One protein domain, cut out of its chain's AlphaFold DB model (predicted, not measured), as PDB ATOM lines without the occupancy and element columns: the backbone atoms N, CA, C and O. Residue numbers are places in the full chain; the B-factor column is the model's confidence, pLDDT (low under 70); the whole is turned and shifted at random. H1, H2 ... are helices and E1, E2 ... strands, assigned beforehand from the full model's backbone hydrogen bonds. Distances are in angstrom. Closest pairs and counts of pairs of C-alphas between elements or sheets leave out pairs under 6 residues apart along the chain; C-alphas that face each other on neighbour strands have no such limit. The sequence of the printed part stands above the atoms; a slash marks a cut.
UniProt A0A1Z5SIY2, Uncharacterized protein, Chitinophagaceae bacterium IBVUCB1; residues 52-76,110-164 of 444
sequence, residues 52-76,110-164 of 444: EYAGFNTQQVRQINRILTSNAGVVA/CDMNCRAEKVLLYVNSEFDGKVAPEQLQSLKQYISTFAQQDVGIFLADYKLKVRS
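This is residues 52 to 76 and 110 to 164 of the 444 residues of an uncharacterized protein of Chitinophagaceae bacterium IBVUCB1 (UniProt A0A1Z5SIY2). A two-stranded antiparallel ribbon, E1 with E2, sits at one end of an up-and-down bundle, H1 to H4, each helix running against the one before. The printed part has 80 residues, in the order E1 H1 H2 H3 H4 E2. It is mostly helix and compact, with a radius of gyration of the C-alphas of 11.8 A and spans of 36 by 22 by 21 A.

E1, residues 52 to 55, and E2, residues 159 to 163, are antiparallel neighbours; N 54 and O 160 are within hydrogen-bond range at 2.8 A. H1, residues 58 to 69, touches H4, residues 148 to 157; the closest C-alphas, of Asn 65 and Gly 152, are 6.1 A apart. With residues 64 to 68 alone H1 touches H2, residues 112 to 126, at a shallow tilt of 26 degrees. H2 and H3, residues 133 to 145, form a helical hairpin. Every O i to N i+4 pair is within hydrogen-bond range in H1, H2 and H3, and 4 of 6 in H4.

E1 begins at C-alpha 52 (151.426, 143.294, 131.005); E2 ends at C-alpha 163 (153.875, 146.565, 135.844). H2 is 20.9 A long, H3 18.4 A.

Residues 77 to 109 are not printed; C-alphas 76 and 110 are 13.7 A apart. Residues 72 to 76 have pLDDT under 70.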
ATOM      1  N   GLU A  52     152.455 143.492 132.010       93.62
ATOM      2  CA  GLU A  52     151.426 143.294 131.005       93.62
ATOM      3  C   GLU A  52     151.512 144.403 129.965       93.62
ATOM      4  O   GLU A  52     151.969 145.513 130.246       93.62
ATOM      5  N   TYR A  53     151.108 144.093 128.741       92.56
ATOM      6  CA  TYR A  53     150.945 145.120 127.729       92.56
ATOM      7  C   TYR A  53     149.526 145.686 127.839       92.56
ATOM      8  O   TYR A  53     148.555 144.943 127.707       92.56
ATOM      9  N   ALA A  54     149.408 146.991 128.063       92.69
ATOM     10  CA  ALA A  54     148.144 147.713 128.097       92.69
ATOM     11  C   ALA A  54     148.082 148.686 126.913       92.69
ATOM     12  O   ALA A  54     149.046 149.395 126.630       92.69
ATOM     13  N   GLY A  55     146.960 148.685 126.198       91.94
ATOM     14  CA  GLY A  55     146.667 149.683 125.167       91.94
ATOM     15  C   GLY A  55     145.778 150.787 125.727       91.94
ATOM     16  O   GLY A  55     145.133 150.601 126.761       91.94
ATOM     17  N   PHE A  56     145.717 151.917 125.033       92.88
ATOM     18  CA  PHE A  56     144.790 152.985 125.383       92.88
ATOM     19  C   PHE A  56     143.382 152.673 124.874       92.88
ATOM     20  O   PHE A  56     143.192 152.283 123.722       92.88
ATOM     21  N   ASN A  57     142.372 152.878 125.714       91.50
ATOM     22  CA  ASN A  57     140.985 152.818 125.277       91.50
ATOM     23  C   ASN A  57     140.612 154.083 124.472       91.50
ATOM     24  O   ASN A  57     141.259 155.130 124.559       91.50
ATOM     25  N   THR A  58     139.522 154.021 123.707       90.38
ATOM     26  CA  THR A  58     139.083 155.139 122.854       90.38
ATOM     27  C   THR A  58     138.812 156.429 123.640       90.38
ATOM     28  O   THR A  58     138.983 157.525 123.107       90.38
ATOM     29  N   GLN A  59     138.391 156.337 124.906       92.06
ATOM     30  CA  GLN A  59     138.151 157.507 125.756       92.06
ATOM     31  C   GLN A  59     139.465 158.157 126.208       92.06
ATOM     32  O   GLN A  59     139.588 159.376 126.121       92.06
ATOM     33  N   GLN A  60     140.456 157.359 126.601       93.94
ATOM     34  CA  GLN A  60     141.799 157.796 126.977       93.94
ATOM     35  C   GLN A  60     142.489 158.470 125.790       93.94
ATOM     36  O   GLN A  60     142.987 159.584 125.927       93.94
ATOM     37  N   VAL A  61     142.420 157.879 124.589       93.81
ATOM     38  CA  VAL A  61     142.959 158.506 123.366       93.81
ATOM     39  C   VAL A  61     142.275 159.850 123.090       93.81
ATOM     40  O   VAL A  61     142.942 160.839 122.785       93.81
ATOM     41  N   ARG A  62     140.947 159.943 123.256       91.12
ATOM     42  CA  ARG A  62     140.218 161.218 123.118       91.12
ATOM     43  C   ARG A  62     140.637 162.248 124.165       91.12
ATOM     44  O   ARG A  62     140.768 163.423 123.823       91.12
ATOM     45  N   GLN A  63     140.850 161.840 125.416       92.50
ATOM     46  CA  GLN A  63     141.326 162.728 126.479       92.50
ATOM     47  C   GLN A  63     142.744 163.228 126.187       92.50
ATOM     48  O   GLN A  63     142.986 164.432 126.267       92.50
ATOM     49  N   ILE A  64     143.643 162.353 125.735       93.44
ATOM     50  CA  ILE A  64     144.996 162.732 125.313       93.44
ATOM     51  C   ILE A  64     144.944 163.710 124.134       93.44
ATOM     52  O   ILE A  64     145.557 164.776 124.194       93.44
ATOM     53  N   ASN A  65     144.135 163.434 123.107       92.12
ATOM     54  CA  ASN A  65     143.948 164.350 121.980       92.12
ATOM     55  C   ASN A  65     143.382 165.704 122.425       92.12
ATOM     56  O   ASN A  65     143.776 166.744 121.897       92.12
ATOM     57  N   ARG A  66     142.497 165.731 123.430       91.31
ATOM     58  CA  ARG A  66     141.985 166.980 124.010       91.31
ATOM     59  C   ARG A  66     143.087 167.765 124.723       91.31
ATOM     60  O   ARG A  66     143.151 168.980 124.557       91.31
ATOM     61  N   ILE A  67     143.968 167.097 125.471       91.25
ATOM     62  CA  ILE A  67     145.134 167.731 126.113       91.25
ATOM     63  C   ILE A  67     146.077 168.315 125.052       91.25
ATOM     64  O   ILE A  67     146.542 169.445 125.198       91.25
ATOM     65  N   LEU A  68     146.322 167.581 123.963       91.00
ATOM     66  CA  LEU A  68     147.221 168.002 122.887       91.00
ATOM     67  C   LEU A  68     146.665 169.167 122.059       91.00
ATOM     68  O   LEU A  68     147.421 170.067 121.705       91.00
ATOM     69  N   THR A  69     145.363 169.178 121.771       89.44
ATOM     70  CA  THR A  69     144.720 170.193 120.911       89.44
ATOM     71  C   THR A  69     144.227 171.421 121.672       89.44
ATOM     72  O   THR A  69     144.018 172.477 121.072       89.44
ATOM     73  N   SER A  70     144.064 171.330 122.994       86.88
ATOM     74  CA  SER A  70     143.648 172.460 123.821       86.88
ATOM     75  C   SER A  70     144.683 173.587 123.797       86.88
ATOM     76  O   SER A  70     145.688 173.560 124.505       86.88
ATOM     77  N   ASN A  71     144.393 174.637 123.028       71.00
ATOM     78  CA  ASN A  71     145.133 175.901 123.066       71.00
ATOM     79  C   ASN A  71     144.797 176.754 124.304       71.00
ATOM     80  O   ASN A  71     145.488 177.731 124.580       71.00
ATOM     81  N   ALA A  72     143.751 176.396 125.055       55.91
ATOM     82  CA  ALA A  72     143.332 177.125 126.241       55.91
ATOM     83  C   ALA A  72     144.146 176.672 127.462       55.91
ATOM     84  O   ALA A  72     144.193 175.486 127.789       55.91
ATOM     85  N   GLY A  73     144.752 177.629 128.168       55.19
ATOM     86  CA  GLY A  73     145.561 177.418 129.375       55.19
ATOM     87  C   GLY A  73     144.824 176.815 130.583       55.19
ATOM     88  O   GLY A  73     145.400 176.754 131.661       55.19
ATOM     89  N   VAL A  74     143.584 176.342 130.424       55.03
ATOM     90  CA  VAL A  74     142.773 175.735 131.484       55.03
ATOM     91  C   VAL A  74     142.164 174.430 130.970       55.03
ATOM     92  O   VAL A  74     140.978 174.337 130.668       55.03
ATOM     93  N   VAL A  75     142.993 173.393 130.849       54.66
ATOM     94  CA  VAL A  75     142.484 172.018 130.919       54.66
ATOM     95  C   VAL A  75     142.543 171.653 132.390       54.66
ATOM     96  O   VAL A  75     143.620 171.346 132.900       54.66
ATOM     97  N   ALA A  76     141.410 171.751 133.085       57.19
ATOM     98  CA  ALA A  76     141.266 171.061 134.355       57.19
ATOM     99  C   ALA A  76     141.396 169.568 134.036       57.19
ATOM    100  O   ALA A  76     140.539 169.000 133.359       57.19
ATOM    101  N   CYS A 110     150.905 177.217 126.685       81.12
ATOM    102  CA  CYS A 110     151.643 175.981 126.932       81.12
ATOM    103  C   CYS A 110     152.234 175.499 125.599       81.12
ATOM    104  O   CYS A 110     151.485 175.186 124.661       81.12
ATOM    105  N   ASP A 111     153.565 175.495 125.516       88.44
ATOM    106  CA  ASP A 111     154.325 174.961 124.387       88.44
ATOM    107  C   ASP A 111     154.115 173.439 124.237       88.44
ATOM    108  O   ASP A 111     153.486 172.782 125.074       88.44
ATOM    109  N   MET A 112     154.610 172.850 123.143       86.25
ATOM    110  CA  MET A 112     154.445 171.410 122.896       86.25
ATOM    111  C   MET A 112     155.085 170.545 123.990       86.25
ATOM    112  O   MET A 112     154.541 169.493 124.322       86.25
ATOM    113  N   ASN A 113     156.183 171.001 124.600       90.81
ATOM    114  CA  ASN A 113     156.835 170.289 125.699       90.81
ATOM    115  C   ASN A 113     155.955 170.249 126.951       90.81
ATOM    116  O   ASN A 113     155.784 169.184 127.543       90.81
ATOM    117  N   CYS A 114     155.341 171.377 127.308       91.31
ATOM    118  CA  CYS A 114     154.372 171.476 128.392       91.31
ATOM    119  C   CYS A 114     153.144 170.582 128.137       91.31
ATOM    120  O   CYS A 114     152.661 169.912 129.052       91.31
ATOM    121  N   ARG A 115     152.645 170.496 126.892       90.94
ATOM    122  CA  ARG A 115     151.531 169.586 126.549       90.94
ATOM    123  C   ARG A 115     151.938 168.121 126.658       90.94
ATOM    124  O   ARG A 115     151.187 167.335 127.230       90.94
ATOM    125  N   ALA A 116     153.120 167.762 126.162       93.75
ATOM    126  CA  ALA A 116     153.658 166.412 126.290       93.75
ATOM    127  C   ALA A 116     153.806 166.011 127.765       93.75
ATOM    128  O   ALA A 116     153.432 164.907 128.143       93.75
ATOM    129  N   GLU A 117     154.267 166.924 128.622       94.50
ATOM    130  CA  GLU A 117     154.369 166.692 130.064       94.50
ATOM    131  C   GLU A 117     153.004 166.469 130.728       94.50
ATOM    132  O   GLU A 117     152.859 165.547 131.529       94.50
ATOM    133  N   LYS A 118     151.970 167.223 130.333       93.00
ATOM    134  CA  LYS A 118     150.591 166.978 130.794       93.00
ATOM    135  C   LYS A 118     150.056 165.618 130.352       93.00
ATOM    136  O   LYS A 118     149.399 164.948 131.146       93.00
ATOM    137  N   VAL A 119     150.340 165.197 129.117       94.31
ATOM    138  CA  VAL A 119     149.964 163.857 128.638       94.31
ATOM    139  C   VAL A 119     150.674 162.784 129.455       94.31
ATOM    140  O   VAL A 119     150.028 161.843 129.893       94.31
ATOM    141  N   LEU A 120     151.969 162.932 129.730       95.62
ATOM    142  CA  LEU A 120     152.706 161.969 130.553       95.62
ATOM    143  C   LEU A 120     152.176 161.905 131.976       95.62
ATOM    144  O   LEU A 120     152.075 160.813 132.520       95.62
ATOM    145  N   LEU A 121     151.813 163.045 132.567       94.88
ATOM    146  CA  LEU A 121     151.204 163.081 133.891       94.88
ATOM    147  C   LEU A 121     149.860 162.347 133.897       94.88
ATOM    148  O   LEU A 121     149.621 161.556 134.804       94.88
ATOM    149  N   TYR A 122     149.038 162.543 132.862       95.25
ATOM    150  CA  TYR A 122     147.787 161.812 132.670       95.25
ATOM    151  C   TYR A 122     148.013 160.299 132.501       95.25
ATOM    152  O   TYR A 122     147.404 159.505 133.210       95.25
ATOM    153  N   VAL A 123     148.933 159.886 131.621       95.25
ATOM    154  CA  VAL A 123     149.279 158.467 131.409       95.25
ATOM    155  C   VAL A 123     149.804 157.848 132.704       95.25
ATOM    156  O   VAL A 123     149.403 156.755 133.088       95.25
ATOM    157  N   ASN A 124     150.677 158.556 133.416       95.44
ATOM    158  CA  ASN A 124     151.236 158.083 134.672       95.44
ATOM    159  C   ASN A 124     150.165 157.968 135.767       95.44
ATOM    160  O   ASN A 124     150.216 157.019 136.542       95.44
ATOM    161  N   SER A 125     149.192 158.888 135.821       94.62
ATOM    162  CA  SER A 125     148.063 158.779 136.753       94.62
ATOM    163  C   SER A 125     147.107 157.647 136.394       94.62
ATOM    164  O   SER A 125     146.673 156.934 137.288       94.62
ATOM    165  N   GLU A 126     146.824 157.442 135.106       94.62
ATOM    166  CA  GLU A 126     145.886 156.413 134.635       94.62
ATOM    167  C   GLU A 126     146.388 154.992 134.931       94.62
ATOM    168  O   GLU A 126     145.605 154.082 135.185       94.62
ATOM    169  N   PHE A 127     147.709 154.802 134.936       94.62
ATOM    170  CA  PHE A 127     148.353 153.521 135.225       94.62
ATOM    171  C   PHE A 127     149.000 153.469 136.623       94.62
ATOM    172  O   PHE A 127     149.917 152.678 136.834       94.62
ATOM    173  N   ASP A 128     148.575 154.302 137.580       95.00
ATOM    174  CA  ASP A 128     149.075 154.337 138.971       95.00
ATOM    175  C   ASP A 128     150.612 154.400 139.123       95.00
ATOM    176  O   ASP A 128     151.191 153.814 140.041       95.00
ATOM    177  N   GLY A 129     151.326 155.033 138.193       94.56
ATOM    178  CA  GLY A 129     152.791 155.064 138.212       94.56
ATOM    179  C   GLY A 129     153.469 153.720 137.920       94.56
ATOM    180  O   GLY A 129     154.653 153.551 138.204       94.56
ATOM    181  N   LYS A 130     152.742 152.747 137.360       95.75
ATOM    182  CA  LYS A 130     153.255 151.407 137.019       95.75
ATOM    183  C   LYS A 130     153.961 151.350 135.659       95.75
ATOM    184  O   LYS A 130     154.452 150.286 135.281       95.75
ATOM    185  N   VAL A 131     153.998 152.454 134.912       95.88
ATOM    186  CA  VAL A 131     154.685 152.549 133.614       95.88
ATOM    187  C   VAL A 131     156.176 152.786 133.840       95.88
ATOM    188  O   VAL A 131     156.564 153.613 134.662       95.88
ATOM    189  N   ALA A 132     157.030 152.081 133.096       94.12
ATOM    190  CA  ALA A 132     158.471 152.280 133.195       94.12
ATOM    191  C   ALA A 132     158.873 153.707 132.750       94.12
ATOM    192  O   ALA A 132     158.402 154.181 131.710       94.12
ATOM    193  N   PRO A 133     159.787 154.387 133.470       94.38
ATOM    194  CA  PRO A 133     160.167 155.768 133.161       94.38
ATOM    195  C   PRO A 133     160.806 155.910 131.770       94.38
ATOM    196  O   PRO A 133     160.592 156.910 131.090       94.38
ATOM    197  N   GLU A 134     161.519 154.884 131.303       95.44
ATOM    198  CA  GLU A 134     162.118 154.837 129.961       95.44
ATOM    199  C   GLU A 134     161.056 154.863 128.847       95.44
ATOM    200  O   GLU A 134     161.229 155.518 127.814       95.44
ATOM    201  N   GLN A 135     159.919 154.193 129.067       94.81
ATOM    202  CA  GLN A 135     158.798 154.211 128.126       94.81
ATOM    203  C   GLN A 135     158.097 155.563 128.131       94.81
ATOM    204  O   GLN A 135     157.760 156.071 127.064       94.81
ATOM    205  N   LEU A 136     157.935 156.179 129.305       95.75
ATOM    206  CA  LEU A 136     157.408 157.539 129.410       95.75
ATOM    207  C   LEU A 136     158.315 158.544 128.692       95.75
ATOM    208  O   LEU A 136     157.822 159.421 127.989       95.75
ATOM    209  N   GLN A 137     159.637 158.402 128.788       95.94
ATOM    210  CA  GLN A 137     160.571 159.267 128.070       95.94
ATOM    211  C   GLN A 137     160.507 159.062 126.550       95.94
ATOM    212  O   GLN A 137     160.493 160.038 125.799       95.94
ATOM    213  N   SER A 138     160.400 157.813 126.096       95.12
ATOM    214  CA  SER A 138     160.218 157.492 124.674       95.12
ATOM    215  C   SER A 138     158.904 158.068 124.140       95.12
ATOM    216  O   SER A 138     158.867 158.685 123.075       95.12
ATOM    217  N   LEU A 139     157.828 157.941 124.922       95.44
ATOM    218  CA  LEU A 139     156.524 158.507 124.605       95.44
ATOM    219  C   LEU A 139     156.572 160.040 124.563       95.44
ATOM    220  O   LEU A 139     156.024 160.641 123.642       95.44
ATOM    221  N   LYS A 140     157.286 160.677 125.504       96.00
ATOM    222  CA  LYS A 140     157.531 162.127 125.513       96.00
ATOM    223  C   LYS A 140     158.165 162.583 124.207       96.00
ATOM    224  O   LYS A 140     157.667 163.515 123.585       96.00
ATOM    225  N   GLN A 141     159.249 161.915 123.810       95.06
ATOM    226  CA  GLN A 141     159.999 162.242 122.604       95.06
ATOM    227  C   GLN A 141     159.141 162.067 121.348       95.06
ATOM    228  O   GLN A 141     159.208 162.890 120.438       95.06
ATOM    229  N   TYR A 142     158.301 161.031 121.310       93.56
ATOM    230  CA  TYR A 142     157.368 160.827 120.208       93.56
ATOM    231  C   TYR A 142     156.344 161.968 120.132       93.56
ATOM    232  O   TYR A 142     156.229 162.641 119.110       93.56
ATOM    233  N   ILE A 143     155.665 162.270 121.242       94.81
ATOM    234  CA  ILE A 143     154.654 163.335 121.303       94.81
ATOM    235  C   ILE A 143     155.246 164.707 120.940       94.81
ATOM    236  O   ILE A 143     154.567 165.515 120.313       94.81
ATOM    237  N   SER A 144     156.499 164.981 121.315       93.62
ATOM    238  CA  SER A 144     157.158 166.251 120.988       93.62
ATOM    239  C   SER A 144     157.613 166.356 119.529       93.62
ATOM    240  O   SER A 144     157.792 167.468 119.041       93.62
ATOM    241  N   THR A 145     157.844 165.227 118.853       92.69
ATOM    242  CA  THR A 145     158.406 165.198 117.489       92.69
ATOM    243  C   THR A 145     157.318 165.181 116.417       92.69
ATOM    244  O   THR A 145     157.483 165.801 115.368       92.69
ATOM    245  N   PHE A 146     156.211 164.479 116.664       91.69
ATOM    246  CA  PHE A 146     155.159 164.265 115.671       91.69
ATOM    247  C   PHE A 146     154.038 165.306 115.749       91.69
ATOM    248  O   PHE A 146     153.809 165.948 116.778       91.69
ATOM    249  N   ALA A 147     153.309 165.471 114.642       89.81
ATOM    250  CA  ALA A 147     152.131 166.324 114.607       89.81
ATOM    251  C   ALA A 147     151.020 165.746 115.498       89.81
ATOM    252  O   ALA A 147     150.864 164.534 115.630       89.81
ATOM    253  N   GLN A 148     150.197 166.620 116.083       85.94
ATOM    254  CA  GLN A 148     149.159 166.232 117.051       85.94
ATOM    255  C   GLN A 148     148.168 165.188 116.506       85.94
ATOM    256  O   GLN A 148     147.655 164.378 117.272       85.94
ATOM    257  N   GLN A 149     147.904 165.202 115.195       82.19
ATOM    258  CA  GLN A 149     147.001 164.251 114.541       82.19
ATOM    259  C   GLN A 149     147.597 162.836 114.505       82.19
ATOM    260  O   GLN A 149     146.906 161.873 114.828       82.19
ATOM    261  N   ASP A 150     148.890 162.724 114.201       87.00
ATOM    262  CA  ASP A 150     149.593 161.441 114.095       87.00
ATOM    263  C   ASP A 150     149.787 160.789 115.466       87.00
ATOM    264  O   ASP A 150     149.750 159.564 115.600       87.00
ATOM    265  N   VAL A 151     149.935 161.610 116.512       89.12
ATOM    266  CA  VAL A 151     150.052 161.144 117.898       89.12
ATOM    267  C   VAL A 151     148.804 160.370 118.328       89.12
ATOM    268  O   VAL A 151     148.935 159.329 118.964       89.12
ATOM    269  N   GLY A 152     147.603 160.821 117.955       85.50
ATOM    270  CA  GLY A 152     146.360 160.135 118.314       85.50
ATOM    271  C   GLY A 152     146.237 158.735 117.704       85.50
ATOM    272  O   GLY A 152     145.801 157.810 118.386       85.50
ATOM    273  N   ILE A 153     146.653 158.573 116.444       85.31
ATOM    274  CA  ILE A 153     146.664 157.275 115.747       85.31
ATOM    275  C   ILE A 153     147.698 156.360 116.386       85.31
ATOM    276  O   ILE A 153     147.396 155.228 116.746       85.31
ATOM    277  N   PHE A 154     148.912 156.880 116.571       90.12
ATOM    278  CA  PHE A 154     149.997 156.126 117.173       90.12
ATOM    279  C   PHE A 154     149.608 155.614 118.556       90.12
ATOM    280  O   PHE A 154     149.795 154.440 118.842       90.12
ATOM    281  N   LEU A 155     149.017 156.466 119.397       90.88
ATOM    282  CA  LEU A 155     148.554 156.083 120.730       90.88
ATOM    283  C   LEU A 155     147.456 155.016 120.703       90.88
ATOM    284  O   LEU A 155     147.375 154.236 121.644       90.88
ATOM    285  N   ALA A 156     146.623 154.958 119.663       87.81
ATOM    286  CA  ALA A 156     145.610 153.912 119.548       87.81
ATOM    287  C   ALA A 156     146.242 152.520 119.360       87.81
ATOM    288  O   ALA A 156     145.757 151.546 119.937       87.81
ATOM    289  N   ASP A 157     147.354 152.443 118.626       87.06
ATOM    290  CA  ASP A 157     148.069 151.187 118.364       87.06
ATOM    291  C   ASP A 157     149.212 150.919 119.360       87.06
ATOM    292  O   ASP A 157     149.709 149.792 119.476       87.06
ATOM    293  N   TYR A 158     149.644 151.943 120.102       91.25
ATOM    294  CA  TYR A 158     150.766 151.847 121.024       91.25
ATOM    295  C   TYR A 158     150.402 151.046 122.276       91.25
ATOM    296  O   TYR A 158     149.459 151.353 123.007       91.25
ATOM    297  N   LYS A 159     151.212 150.024 122.557       92.00
ATOM    298  CA  LYS A 159     151.075 149.153 123.727       92.00
ATOM    299  C   LYS A 159     152.125 149.519 124.768       92.00
ATOM    300  O   LYS A 159     153.320 149.311 124.560       92.00
ATOM    301  N   LEU A 160     151.674 150.028 125.908       93.69
ATOM    302  CA  LEU A 160     152.514 150.326 127.062       93.69
ATOM    303  C   LEU A 160     152.824 149.055 127.845       93.69
ATOM    304  O   LEU A 160     151.959 148.201 128.008       93.69
ATOM    305  N   LYS A 161     154.050 148.937 128.362       94.06
ATOM    306  CA  LYS A 161     154.423 147.836 129.252       94.06
ATOM    307  C   LYS A 161     154.202 148.309 130.687       94.06
ATOM    308  O   LYS A 161     154.992 149.070 131.237       94.06
ATOM    309  N   VAL A 162     153.106 147.867 131.280       95.12
ATOM    310  CA  VAL A 162     152.690 148.256 132.626       95.12
ATOM    311  C   VAL A 162     153.096 147.159 133.601       95.12
ATOM    312  O   VAL A 162     153.003 145.970 133.290       95.12
ATOM    313  N   ARG A 163     153.589 147.533 134.783       94.94
ATOM    314  CA  ARG A 163     153.875 146.565 135.844       94.94
ATOM    315  C   ARG A 163     152.574 145.889 136.288       94.94
ATOM    316  O   ARG A 163     151.636 146.563 136.704       94.94
ATOM    317  N   SER A 164     152.555 144.562 136.239       93.62
ATOM    318  CA  SER A 164     151.417 143.723 136.632       93.62
ATOM    319  C   SER A 164     151.863 142.704 137.675       93.62
ATOM    320  O   SER A 164     153.060 142.493 137.881       93.62
TER     321      SER A 164